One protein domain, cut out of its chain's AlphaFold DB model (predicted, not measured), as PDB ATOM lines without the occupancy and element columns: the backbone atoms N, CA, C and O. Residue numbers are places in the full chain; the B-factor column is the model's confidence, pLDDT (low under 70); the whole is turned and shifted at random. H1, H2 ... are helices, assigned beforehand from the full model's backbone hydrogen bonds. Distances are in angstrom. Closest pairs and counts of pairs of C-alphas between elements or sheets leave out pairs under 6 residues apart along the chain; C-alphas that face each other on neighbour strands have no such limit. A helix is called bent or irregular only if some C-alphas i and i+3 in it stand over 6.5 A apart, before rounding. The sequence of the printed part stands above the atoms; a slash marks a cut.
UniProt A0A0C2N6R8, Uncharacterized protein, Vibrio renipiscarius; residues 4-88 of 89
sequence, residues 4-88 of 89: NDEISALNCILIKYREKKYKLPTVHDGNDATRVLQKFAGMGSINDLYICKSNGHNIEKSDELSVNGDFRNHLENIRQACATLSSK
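AT A GLANCE: This is residues 4 to 88 of the 89 residues of an uncharacterized protein of Vibrio renipiscarius (UniProt A0A0C2N6R8). One long helix, H3, runs nearly the whole length of the domain, and two shorter helices, H1 and H2, pack on it at successive places, H1 near its middle and H2 along its last turns. Two long stretches with no named element, residues 17 to 29 and 39 to 60, join the three helices. The printed part has 85 residues with three named helices in the order H1, H2, H3 and no named strand; the class is all helix. The whole is compact, with a radius of gyration of the C-alphas of 13.1 A, and its outline is elongated, spanning 42 by 24 by 16 A.

IN THESE COORDINATES: H1 is residues 4 to 16, 18.2 A from first to last C-alpha, and begins at C-alpha 4, (246.997, 267.762, 207.858). H2 is residues 30 to 38, 12.4 A long. H3 is residues 61 to 86, 37.4 A long, from C-alpha 61 at (228.121, 263.598, 229.896) to C-alpha 86 at (240.487, 266.485, 194.701). H3 is only just irregular: C-alphas 62 and 65 are 6.9 A apart.

HOW THE PARTS SIT: H3 touches H1 with residues 71 to 78 alone; the closest C-alphas of the two, those of Glu 6 and His 74, are 5.7 A apart. They run opposite ways at a shallow tilt of 33 degrees, only just short of steep. H1 and H2 are apart. H3 touches H2 with residues 79 to 86 alone; the closest C-alphas of the two, those of Gly 30 and Ser 86, are 4.1 A apart. They run opposite ways at a steep tilt of 40 degrees and form a helical hairpin. In H1 and H2 every O i to N i+4 pair is within hydrogen-bond range; in H3, 20 of 22 are.

THE WHOLE: The C-alphas farthest apart, of Glu 60 and Lys 88, are 41.9 A apart. The printed part has no cut. Both links, H1 to H2 and H2 to H3, are long. Mean pLDDT of the printed part is 94.6; residue 88 is under 70.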
ATOM      1  N   ASN A   4     246.339 268.771 207.034       97.00
ATOM      2  CA  ASN A   4     246.997 267.762 207.858       97.00
ATOM      3  C   ASN A   4     246.993 268.091 209.360       97.00
ATOM      4  O   ASN A   4     247.016 267.160 210.165       97.00
ATOM      5  N   ASP A   5     246.889 269.366 209.747       96.81
ATOM      6  CA  ASP A   5     246.721 269.747 211.155       96.81
ATOM      7  C   ASP A   5     245.331 269.351 211.660       96.81
ATOM      8  O   ASP A   5     245.209 268.779 212.742       96.81
ATOM      9  N   GLU A   6     244.290 269.546 210.846       97.31
ATOM     10  CA  GLU A   6     242.928 269.097 211.170       97.31
ATOM     11  C   GLU A   6     242.849 267.572 211.278       97.31
ATOM     12  O   GLU A   6     242.262 267.038 212.219       97.31
ATOM     13  N   ILE A   7     243.488 266.853 210.348       97.50
ATOM     14  CA  ILE A   7     243.590 265.389 210.398       97.50
ATOM     15  C   ILE A   7     244.304 264.943 211.676       97.50
ATOM     16  O   ILE A   7     243.877 263.980 212.319       97.50
ATOM     17  N   SER A   8     245.381 265.628 212.063       97.94
ATOM     18  CA  SER A   8     246.115 265.340 213.295       97.94
ATOM     19  C   SER A   8     245.237 265.560 214.532       97.94
ATOM     20  O   SER A   8     245.123 264.661 215.369       97.94
ATOM     21  N   ALA A   9     244.540 266.697 214.608       97.69
ATOM     22  CA  ALA A   9     243.625 267.021 215.700       97.69
ATOM     23  C   ALA A   9     242.481 265.996 215.822       97.69
ATOM     24  O   ALA A   9     242.259 265.439 216.901       97.69
ATOM     25  N   LEU A  10     241.831 265.646 214.706       97.62
ATOM     26  CA  LEU A  10     240.807 264.599 214.659       97.62
ATOM     27  C   LEU A  10     241.360 263.246 215.132       97.62
ATOM     28  O   LEU A  10     240.752 262.563 215.959       97.62
ATOM     29  N   ASN A  11     242.536 262.854 214.634       98.00
ATOM     30  CA  ASN A  11     243.181 261.601 215.010       98.00
ATOM     31  C   ASN A  11     243.519 261.552 216.509       98.00
ATOM     32  O   ASN A  11     243.420 260.480 217.111       98.00
ATOM     33  N   CYS A  12     243.876 262.680 217.130       98.00
ATOM     34  CA  CYS A  12     244.075 262.778 218.576       98.00
ATOM     35  C   CYS A  12     242.778 262.503 219.352       98.00
ATOM     36  O   CYS A  12     242.806 261.719 220.304       98.00
ATOM     37  N   ILE A  13     241.643 263.063 218.915       97.06
ATOM     38  CA  ILE A  13     240.324 262.775 219.504       97.06
ATOM     39  C   ILE A  13     240.009 261.277 219.384       97.06
ATOM     40  O   ILE A  13     239.729 260.617 220.387       97.06
ATOM     41  N   LEU A  14     240.140 260.702 218.185       97.06
ATOM     42  CA  LEU A  14     239.888 259.275 217.946       97.06
ATOM     43  C   LEU A  14     240.761 258.372 218.827       97.06
ATOM     44  O   LEU A  14     240.282 257.388 219.385       97.06
ATOM     45  N   ILE A  15     242.046 258.701 218.991       97.00
ATOM     46  CA  ILE A  15     242.954 257.940 219.858       97.00
ATOM     47  C   ILE A  15     242.529 258.048 221.324       97.00
ATOM     48  O   ILE A  15     242.471 257.018 222.002       97.00
ATOM     49  N   LYS A  16     242.213 259.260 221.798       96.75
ATOM     50  CA  LYS A  16     241.775 259.522 223.177       96.75
ATOM     51  C   LYS A  16     240.560 258.671 223.547       96.75
ATOM     52  O   LYS A  16     240.528 258.094 224.632       96.75
ATOM     53  N   TYR A  17     239.617 258.527 222.619       96.75
ATOM     54  CA  TYR A  17     238.387 257.759 222.821       96.75
ATOM     55  C   TYR A  17     238.430 256.342 222.226       96.75
ATOM     56  O   TYR A  17     237.407 255.686 222.140       96.75
ATOM     57  N   ARG A  18     239.620 255.809 221.904       95.56
ATOM     58  CA  ARG A  18     239.842 254.415 221.451       95.56
ATOM     59  C   ARG A  18     239.197 254.032 220.107       95.56
ATOM     60  O   ARG A  18     239.180 252.858 219.753       95.56
ATOM     61  N   GLU A  19     238.832 255.003 219.284       95.81
ATOM     62  CA  GLU A  19     238.212 254.834 217.962       95.81
ATOM     63  C   GLU A  19     239.239 254.831 216.812       95.81
ATOM     64  O   GLU A  19     239.050 255.390 215.732       95.81
ATOM     65  N   LYS A  20     240.380 254.163 217.033       93.75
ATOM     66  CA  LYS A  20     241.539 254.182 216.115       93.75
ATOM     67  C   LYS A  20     241.234 253.644 214.711       93.75
ATOM     68  O   LYS A  20     241.956 253.976 213.773       93.75
ATOM     69  N   LYS A  21     240.183 252.831 214.555       93.12
ATOM     70  CA  LYS A  21     239.746 252.278 213.261       93.12
ATOM     71  C   LYS A  21     239.312 253.363 212.267       93.12
ATOM     72  O   LYS A  21     239.426 253.162 211.061       93.12
ATOM     73  N   TYR A  22     238.884 254.522 212.768       94.88
ATOM     74  CA  TYR A  22     238.453 255.658 211.955       94.88
ATOM     75  C   TYR A  22     239.578 256.635 211.607       94.88
ATOM     76  O   TYR A  22     239.318 257.636 210.946       94.88
ATOM     77  N   LYS A  23     240.827 256.374 212.018       95.56
ATOM     78  CA  LYS A  23     241.931 257.297 211.737       95.56
ATOM     79  C   LYS A  23     242.051 257.601 210.243       95.56
ATOM     80  O   LYS A  23     241.950 256.710 209.391       95.56
ATOM     81  N   LEU A  24     242.316 258.869 209.957       96.44
ATOM     82  CA  LEU A  24     242.555 259.362 208.609       96.44
ATOM     83  C   LEU A  24     244.069 259.438 208.344       96.44
ATOM     84  O   LEU A  24     244.820 259.828 209.247       96.44
ATOM     85  N   PRO A  25     244.534 259.035 207.149       95.19
ATOM     86  CA  PRO A  25     245.920 259.233 206.739       95.19
ATOM     87  C   PRO A  25     246.201 260.711 206.445       95.19
ATOM     88  O   PRO A  25     245.281 261.488 206.198       95.19
ATOM     89  N   THR A  26     247.480 261.082 206.442       95.81
ATOM     90  CA  THR A  26     247.963 262.364 205.910       95.81
ATOM     91  C   THR A  26     247.639 262.469 204.417       95.81
ATOM     92  O   THR A  26     247.651 261.460 203.714       95.81
ATOM     93  N   VAL A  27     247.347 263.680 203.946       96.19
ATOM     94  CA  VAL A  27     247.021 263.972 202.547       96.19
ATOM     95  C   VAL A  27     248.141 264.788 201.911       96.19
ATOM     96  O   VAL A  27     248.488 265.859 202.422       96.19
ATOM     97  N   HIS A  28     248.687 264.297 200.796       94.38
ATOM     98  CA  HIS A  28     249.723 264.986 200.020       94.38
ATOM     99  C   HIS A  28     249.234 265.470 198.649       94.38
ATOM    100  O   HIS A  28     249.732 266.477 198.148       94.38
ATOM    101  N   ASP A  29     248.243 264.794 198.067       94.06
ATOM    102  CA  ASP A  29     247.705 265.086 196.740       94.06
ATOM    103  C   ASP A  29     246.180 264.835 196.650       94.06
ATOM    104  O   ASP A  29     245.514 264.498 197.635       94.06
ATOM    105  N   GLY A  30     245.598 265.028 195.461       94.38
ATOM    106  CA  GLY A  30     244.166 264.807 195.230       94.38
ATOM    107  C   GLY A  30     243.720 263.341 195.292       94.38
ATOM    108  O   GLY A  30     242.556 263.074 195.610       94.38
ATOM    109  N   ASN A  31     244.616 262.379 195.054       94.06
ATOM    110  CA  ASN A  31     244.297 260.956 195.191       94.06
ATOM    111  C   ASN A  31     244.151 260.583 196.669       94.06
ATOM    112  O   ASN A  31     243.189 259.908 197.045       94.06
ATOM    113  N   ASP A  32     245.056 261.069 197.517       95.50
ATOM    114  CA  ASP A  32     244.942 260.933 198.968       95.50
ATOM    115  C   ASP A  32     243.665 261.600 199.490       95.50
ATOM    116  O   ASP A  32     242.927 261.000 200.276       95.50
ATOM    117  N   ALA A  33     243.349 262.803 198.998       95.81
ATOM    118  CA  ALA A  33     242.113 263.499 199.347       95.81
ATOM    119  C   ALA A  33     240.868 262.673 198.985       95.81
ATOM    120  O   ALA A  33     239.949 262.543 199.794       95.81
ATOM    121  N   THR A  34     240.856 262.049 197.805       94.94
ATOM    122  CA  THR A  34     239.759 261.178 197.361       94.94
ATOM    123  C   THR A  34     239.607 259.953 198.268       94.94
ATOM    124  O   THR A  34     238.493 259.612 198.667       94.94
ATOM    125  N   ARG A  35     240.717 259.318 198.667       94.00
ATOM    126  CA  ARG A  35     240.710 258.191 199.621       94.00
ATOM    127  C   ARG A  35     240.186 258.597 200.995       94.00
ATOM    128  O   ARG A  35     239.471 257.825 201.632       94.00
ATOM    129  N   VAL A  36     240.531 259.798 201.460       95.56
ATOM    130  CA  VAL A  36     239.981 260.347 202.701       95.56
ATOM    131  C   VAL A  36     238.477 260.556 202.562       95.56
ATOM    132  O   VAL A  36     237.741 260.057 203.408       95.56
ATOM    133  N   LEU A  37     238.000 261.184 201.484       95.00
ATOM    134  CA  LEU A  37     236.568 261.408 201.239       95.00
ATOM    135  C   LEU A  37     235.753 260.108 201.207       95.00
ATOM    136  O   LEU A  37     234.635 260.078 201.716       95.00
ATOM    137  N   GLN A  38     236.315 259.011 200.696       93.44
ATOM    138  CA  GLN A  38     235.650 257.703 200.725       93.44
ATOM    139  C   GLN A  38     235.343 257.216 202.150       93.44
ATOM    140  O   GLN A  38     234.346 256.530 202.351       93.44
ATOM    141  N   LYS A  39     236.132 257.608 203.163       92.88
ATOM    142  CA  LYS A  39     235.868 257.258 204.572       92.88
ATOM    143  C   LYS A  39     234.691 258.023 205.189       92.88
ATOM    144  O   LYS A  39     234.220 257.625 206.253       92.88
ATOM    145  N   PHE A  40     234.229 259.095 204.543       92.69
ATOM    146  CA  PHE A  40     233.046 259.868 204.939       92.69
ATOM    147  C   PHE A  40     231.752 259.329 204.312       92.69
ATOM    148  O   PHE A  40     230.666 259.763 204.694       92.69
ATOM    149  N   ALA A  41     231.855 258.418 203.342       88.00
ATOM    150  CA  ALA A  41     230.715 257.870 202.622       88.00
ATOM    151  C   ALA A  41     230.293 256.503 203.182       88.00
ATOM    152  O   ALA A  41     231.124 255.708 203.620       88.00
ATOM    153  N   GLY A  42     228.994 256.213 203.100       84.81
ATOM    154  CA  GLY A  42     228.416 254.921 203.474       84.81
ATOM    155  C   GLY A  42     227.958 254.819 204.931       84.81
ATOM    156  O   GLY A  42     228.240 255.676 205.766       84.81
ATOM    157  N   MET A  43     227.216 253.746 205.212       82.56
ATOM    158  CA  MET A  43     226.705 253.421 206.545       82.56
ATOM    159  C   MET A  43     227.830 252.858 207.425       82.56
ATOM    160  O   MET A  43     228.562 251.963 207.003       82.56
ATOM    161  N   GLY A  44     227.956 253.371 208.648       84.25
ATOM    162  CA  GLY A  44     229.045 253.043 209.570       84.25
ATOM    163  C   GLY A  44     230.329 253.837 209.312       84.25
ATOM    164  O   GLY A  44     231.395 253.459 209.811       84.25
ATOM    165  N   SER A  45     230.238 254.913 208.526       92.69
ATOM    166  CA  SER A  45     231.363 255.796 208.220       92.69
ATOM    167  C   SER A  45     231.793 256.602 209.449       92.69
ATOM    168  O   SER A  45     231.141 256.593 210.494       92.69
ATOM    169  N   ILE A  46     232.891 257.351 209.329       93.88
ATOM    170  CA  ILE A  46     233.338 258.240 210.412       93.88
ATOM    171  C   ILE A  46     232.288 259.308 210.772       93.88
ATOM    172  O   ILE A  46     232.263 259.791 211.902       93.88
ATOM    173  N   ASN A  47     231.382 259.634 209.843       91.38
ATOM    174  CA  ASN A  47     230.277 260.560 210.084       91.38
ATOM    175  C   ASN A  47     229.210 259.992 211.023       91.38
ATOM    176  O   ASN A  47     228.458 260.769 211.607       91.38
ATOM    177  N   ASP A  48     229.137 258.678 211.197       91.88
ATOM    178  CA  ASP A  48     228.174 258.060 212.111       91.88
ATOM    179  C   ASP A  48     228.724 257.973 213.541       91.88
ATOM    180  O   ASP A  48     227.986 257.672 214.480       91.88
ATOM    181  N   LEU A  49     230.015 258.267 213.734       94.38
ATOM    182  CA  LEU A  49     230.632 258.206 215.049       94.38
ATOM    183  C   LEU A  49     230.082 259.310 215.962       94.38
ATOM    184  O   LEU A  49     230.032 260.495 215.610       94.38
ATOM    185  N   TYR A  50     229.706 258.896 217.169       95.62
ATOM    186  CA  TYR A  50     229.327 259.782 218.258       95.62
ATOM    187  C   TYR A  50     230.025 259.346 219.546       95.62
ATOM    188  O   TYR A  50     229.896 258.200 219.993       95.62
ATOM    189  N   ILE A  51     230.788 260.265 220.134       96.44
ATOM    190  CA  ILE A  51     231.598 260.012 221.323       96.44
ATOM    191  C   ILE A  51     230.738 260.260 222.561       96.44
ATOM    192  O   ILE A  51     230.577 261.395 222.997       96.44
ATOM    193  N   CYS A  52     230.176 259.197 223.125       96.50
ATOM    194  CA  CYS A  52     229.413 259.256 224.371       96.50
ATOM    195  C   CYS A  52     229.708 258.088 225.313       96.50
ATOM    196  O   CYS A  52     230.211 257.038 224.893       96.50
ATOM    197  N   LYS A  53     229.331 258.254 226.584       95.44
ATOM    198  CA  LYS A  53     229.496 257.247 227.639       95.44
ATOM    199  C   LYS A  53     228.715 255.965 227.339       95.44
ATOM    200  O   LYS A  53     229.220 254.871 227.578       95.44
ATOM    201  N   SER A  54     227.524 256.084 226.746       93.62
ATOM    202  CA  SER A  54     226.683 254.939 226.353       93.62
ATOM    203  C   SER A  54     227.320 254.058 225.275       93.62
ATOM    204  O   SER A  54     227.058 252.861 225.238       93.62
ATOM    205  N   ASN A  55     228.199 254.628 224.445       92.06
ATOM    206  CA  ASN A  55     228.974 253.893 223.443       92.06
ATOM    207  C   ASN A  55     230.272 253.292 224.026       92.06
ATOM    208  O   ASN A  55     231.101 252.779 223.283       92.06
ATOM    209  N   GLY A  56     230.468 253.351 225.350       93.25
ATOM    210  CA  GLY A  56     231.641 252.802 226.034       93.25
ATOM    211  C   GLY A  56     232.858 253.731 226.064       93.25
ATOM    212  O   GLY A  56     233.942 253.308 226.474       93.25
ATOM    213  N   HIS A  57     232.706 254.995 225.657       96.31
ATOM    214  CA  HIS A  57     233.793 255.968 225.716       96.31
ATOM    215  C   HIS A  57     234.005 256.485 227.140       96.31
ATOM    216  O   HIS A  57     233.058 256.745 227.882       96.31
ATOM    217  N   ASN A  58     235.271 256.698 227.504       95.81
ATOM    218  CA  ASN A  58     235.638 257.329 228.769       95.81
ATOM    219  C   ASN A  58     235.479 258.856 228.672       95.81
ATOM    220  O   ASN A  58     236.459 259.577 228.471       95.81
ATOM    221  N   ILE A  59     234.235 259.326 228.736       96.44
ATOM    222  CA  ILE A  59     233.843 260.735 228.648       96.44
ATOM    223  C   ILE A  59     232.741 261.034 229.669       96.44
ATOM    224  O   ILE A  59     231.889 260.186 229.947       96.44
ATOM    225  N   GLU A  60     232.758 262.241 230.227       95.75
ATOM    226  CA  GLU A  60     231.682 262.733 231.080       95.75
ATOM    227  C   GLU A  60     230.555 263.327 230.234       95.75
ATOM    228  O   GLU A  60     230.802 263.961 229.209       95.75
ATOM    229  N   LYS A  61     229.299 263.152 230.667       92.81
ATOM    230  CA  LYS A  61     228.121 263.598 229.896       92.81
ATOM    231  C   LYS A  61     228.137 265.099 229.588       92.81
ATOM    232  O   LYS A  61     227.630 265.504 228.548       92.81
ATOM    233  N   SER A  62     228.710 265.909 230.479       96.06
ATOM    234  CA  SER A  62     228.879 267.354 230.282       96.06
ATOM    235  C   SER A  62     229.789 267.695 229.103       96.06
ATOM    236  O   SER A  62     229.589 268.721 228.460       96.06
ATOM    237  N   ASP A  63     230.754 266.825 228.799       96.62
ATOM    238  CA  ASP A  63     231.786 267.074 227.795       96.62
ATOM    239  C   ASP A  63     231.407 266.499 226.426       96.62
ATOM    240  O   ASP A  63     231.991 266.894 225.417       96.62
ATOM    241  N   GLU A  64     230.426 265.588 226.364       96.75
ATOM    242  CA  GLU A  64     229.989 264.935 225.123       96.75
ATOM    243  C   GLU A  64     229.637 265.959 224.043       96.75
ATOM    244  O   GLU A  64     230.082 265.832 222.904       96.75
ATOM    245  N   LEU A  65     228.888 267.007 224.391       96.69
ATOM    246  CA  LEU A  65     228.469 268.012 223.417       96.69
ATOM    247  C   LEU A  65     229.656 268.814 222.870       96.69
ATOM    248  O   LEU A  65     229.749 268.998 221.658       96.69
ATOM    249  N   SER A  66     230.584 269.235 223.736       97.44
ATOM    250  CA  SER A  66     231.777 269.984 223.319       97.44
ATOM    251  C   SER A  66     232.688 269.130 222.442       97.44
ATOM    252  O   SER A  66     233.046 269.538 221.343       97.44
ATOM    253  N   VAL A  67     233.007 267.910 222.886       97.44
ATOM    254  CA  VAL A  67     233.906 266.998 222.165       97.44
ATOM    255  C   VAL A  67     233.329 266.601 220.811       97.44
ATOM    256  O   VAL A  67     234.061 266.572 219.823       97.44
ATOM    257  N   ASN A  68     232.029 266.301 220.736       97.62
ATOM    258  CA  ASN A  68     231.401 266.000 219.452       97.62
ATOM    259  C   ASN A  68     231.291 267.250 218.568       97.62
ATOM    260  O   ASN A  68     231.388 267.115 217.354       97.62
ATOM    261  N   GLY A  69     231.140 268.446 219.141       97.75
ATOM    262  CA  GLY A  69     231.222 269.707 218.400       97.75
ATOM    263  C   GLY A  69     232.581 269.883 217.721       97.75
ATOM    264  O   GLY A  69     232.642 270.047 216.503       97.75
ATOM    265  N   ASP A  70     233.667 269.743 218.483       97.44
ATOM    266  CA  ASP A  70     235.039 269.817 217.962       97.44
ATOM    267  C   ASP A  70     235.299 268.731 216.911       97.44
ATOM    268  O   ASP A  70     235.816 269.000 215.827       97.44
ATOM    269  N   PHE A  71     234.864 267.499 217.190       97.44
ATOM    270  CA  PHE A  71     234.963 266.379 216.260       97.44
ATOM    271  C   PHE A  71     234.259 266.674 214.926       97.44
ATOM    272  O   PHE A  71     234.839 266.462 213.861       97.44
ATOM    273  N   ARG A  72     233.029 267.201 214.965       97.44
ATOM    274  CA  ARG A  72     232.250 267.543 213.764       97.44
ATOM    275  C   ARG A  72     232.861 268.708 212.996       97.44
ATOM    276  O   ARG A  72     232.880 268.655 211.768       97.44
ATOM    277  N   ASN A  73     233.406 269.702 213.694       97.12
ATOM    278  CA  ASN A  73     234.126 270.807 213.066       97.12
ATOM    279  C   ASN A  73     235.347 270.297 212.293       97.12
ATOM    280  O   ASN A  73     235.472 270.582 211.103       97.12
ATOM    281  N   HIS A  74     236.192 269.471 212.919       97.62
ATOM    282  CA  HIS A  74     237.340 268.867 212.239       97.62
ATOM    283  C   HIS A  74     236.919 268.017 211.032       97.62
ATOM    284  O   HIS A  74     237.529 268.115 209.968       97.62
ATOM    285  N   LEU A  75     235.854 267.216 211.155       96.62
ATOM    286  CA  LEU A  75     235.325 266.436 210.032       96.62
ATOM    287  C   LEU A  75     234.919 267.321 208.848       96.62
ATOM    288  O   LEU A  75     235.309 267.035 207.715       96.62
ATOM    289  N   GLU A  76     234.159 268.387 209.094       96.25
ATOM    290  CA  GLU A  76     233.692 269.278 208.029       96.25
ATOM    291  C   GLU A  76     234.854 270.026 207.366       96.25
ATOM    292  O   GLU A  76     234.952 270.069 206.138       96.25
ATOM    293  N   ASN A  77     235.792 270.522 208.172       96.69
ATOM    294  CA  ASN A  77     237.011 271.175 207.712       96.69
ATOM    295  C   ASN A  77     237.836 270.272 206.781       96.69
ATOM    296  O   ASN A  77     238.230 270.675 205.682       96.69
ATOM    297  N   ILE A  78     238.051 269.017 207.189       97.19
ATOM    298  CA  ILE A  78     238.774 268.014 206.398       97.19
ATOM    299  C   ILE A  78     238.020 267.703 205.108       97.19
ATOM    300  O   ILE A  78     238.632 267.663 204.039       97.19
ATOM    301  N   ARG A  79     236.698 267.508 205.183       95.88
ATOM    302  CA  ARG A  79     235.861 267.198 204.019       95.88
ATOM    303  C   ARG A  79     235.926 268.315 202.977       95.88
ATOM    304  O   ARG A  79     236.144 268.029 201.801       95.88
ATOM    305  N   GLN A  80     235.775 269.572 203.392       95.62
ATOM    306  CA  GLN A  80     235.829 270.730 202.494       95.62
ATOM    307  C   GLN A  80     237.217 270.903 201.859       95.62
ATOM    308  O   GLN A  80     237.329 271.119 200.647       95.62
ATOM    309  N   ALA A  81     238.282 270.756 202.652       95.50
ATOM    310  CA  ALA A  81     239.652 270.851 202.161       95.50
ATOM    311  C   ALA A  81     239.995 269.713 201.182       95.50
ATOM    312  O   ALA A  81     240.559 269.977 200.117       95.50
ATOM    313  N   CYS A  82     239.593 268.473 201.480       95.56
ATOM    314  CA  CYS A  82     239.787 267.338 200.578       95.56
ATOM    315  C   CYS A  82     238.992 267.498 199.278       95.56
ATOM    316  O   CYS A  82     239.561 267.295 198.212       95.56
ATOM    317  N   ALA A  83     237.724 267.922 199.338       94.25
ATOM    318  CA  ALA A  83     236.907 268.160 198.144       94.25
ATOM    319  C   ALA A  83     237.503 269.250 197.236       94.25
ATOM    320  O   ALA A  83     237.499 269.128 196.010       94.25
ATOM    321  N   THR A  84     238.064 270.304 197.837       94.12
ATOM    322  CA  THR A  84     238.758 271.368 197.100       94.12
ATOM    323  C   THR A  84     240.031 270.851 196.432       94.12
ATOM    324  O   THR A  84     240.320 271.226 195.298       94.12
ATOM    325  N   LEU A  85     240.802 270.005 197.120       92.75
ATOM    326  CA  LEU A  85     242.053 269.455 196.597       92.75
ATOM    327  C   LEU A  85     241.809 268.417 195.491       92.75
ATOM    328  O   LEU A  85     242.467 268.468 194.455       92.75
ATOM    329  N   SER A  86     240.832 267.526 195.675       90.06
ATOM    330  CA  SER A  86     240.487 266.485 194.701       90.06
ATOM    331  C   SER A  86     239.881 267.044 193.414       90.06
ATOM    332  O   SER A  86     239.994 266.416 192.375       90.06
ATOM    333  N   SER A  87     239.254 268.224 193.467       84.00
ATOM    334  CA  SER A  87     238.685 268.891 192.284       84.00
ATOM    335  C   SER A  87     239.724 269.652 191.447       84.00
ATOM    336  O   SER A  87     239.392 270.164 190.382       84.00
ATOM    337  N   LYS A  88     240.961 269.793 191.946       66.50
ATOM    338  CA  LYS A  88     242.073 270.489 191.269       66.50
ATOM    339  C   LYS A  88     243.097 269.538 190.643       66.50
ATOM    340  O   LYS A  88     244.045 270.021 190.028       66.50
TER     341      LYS A  88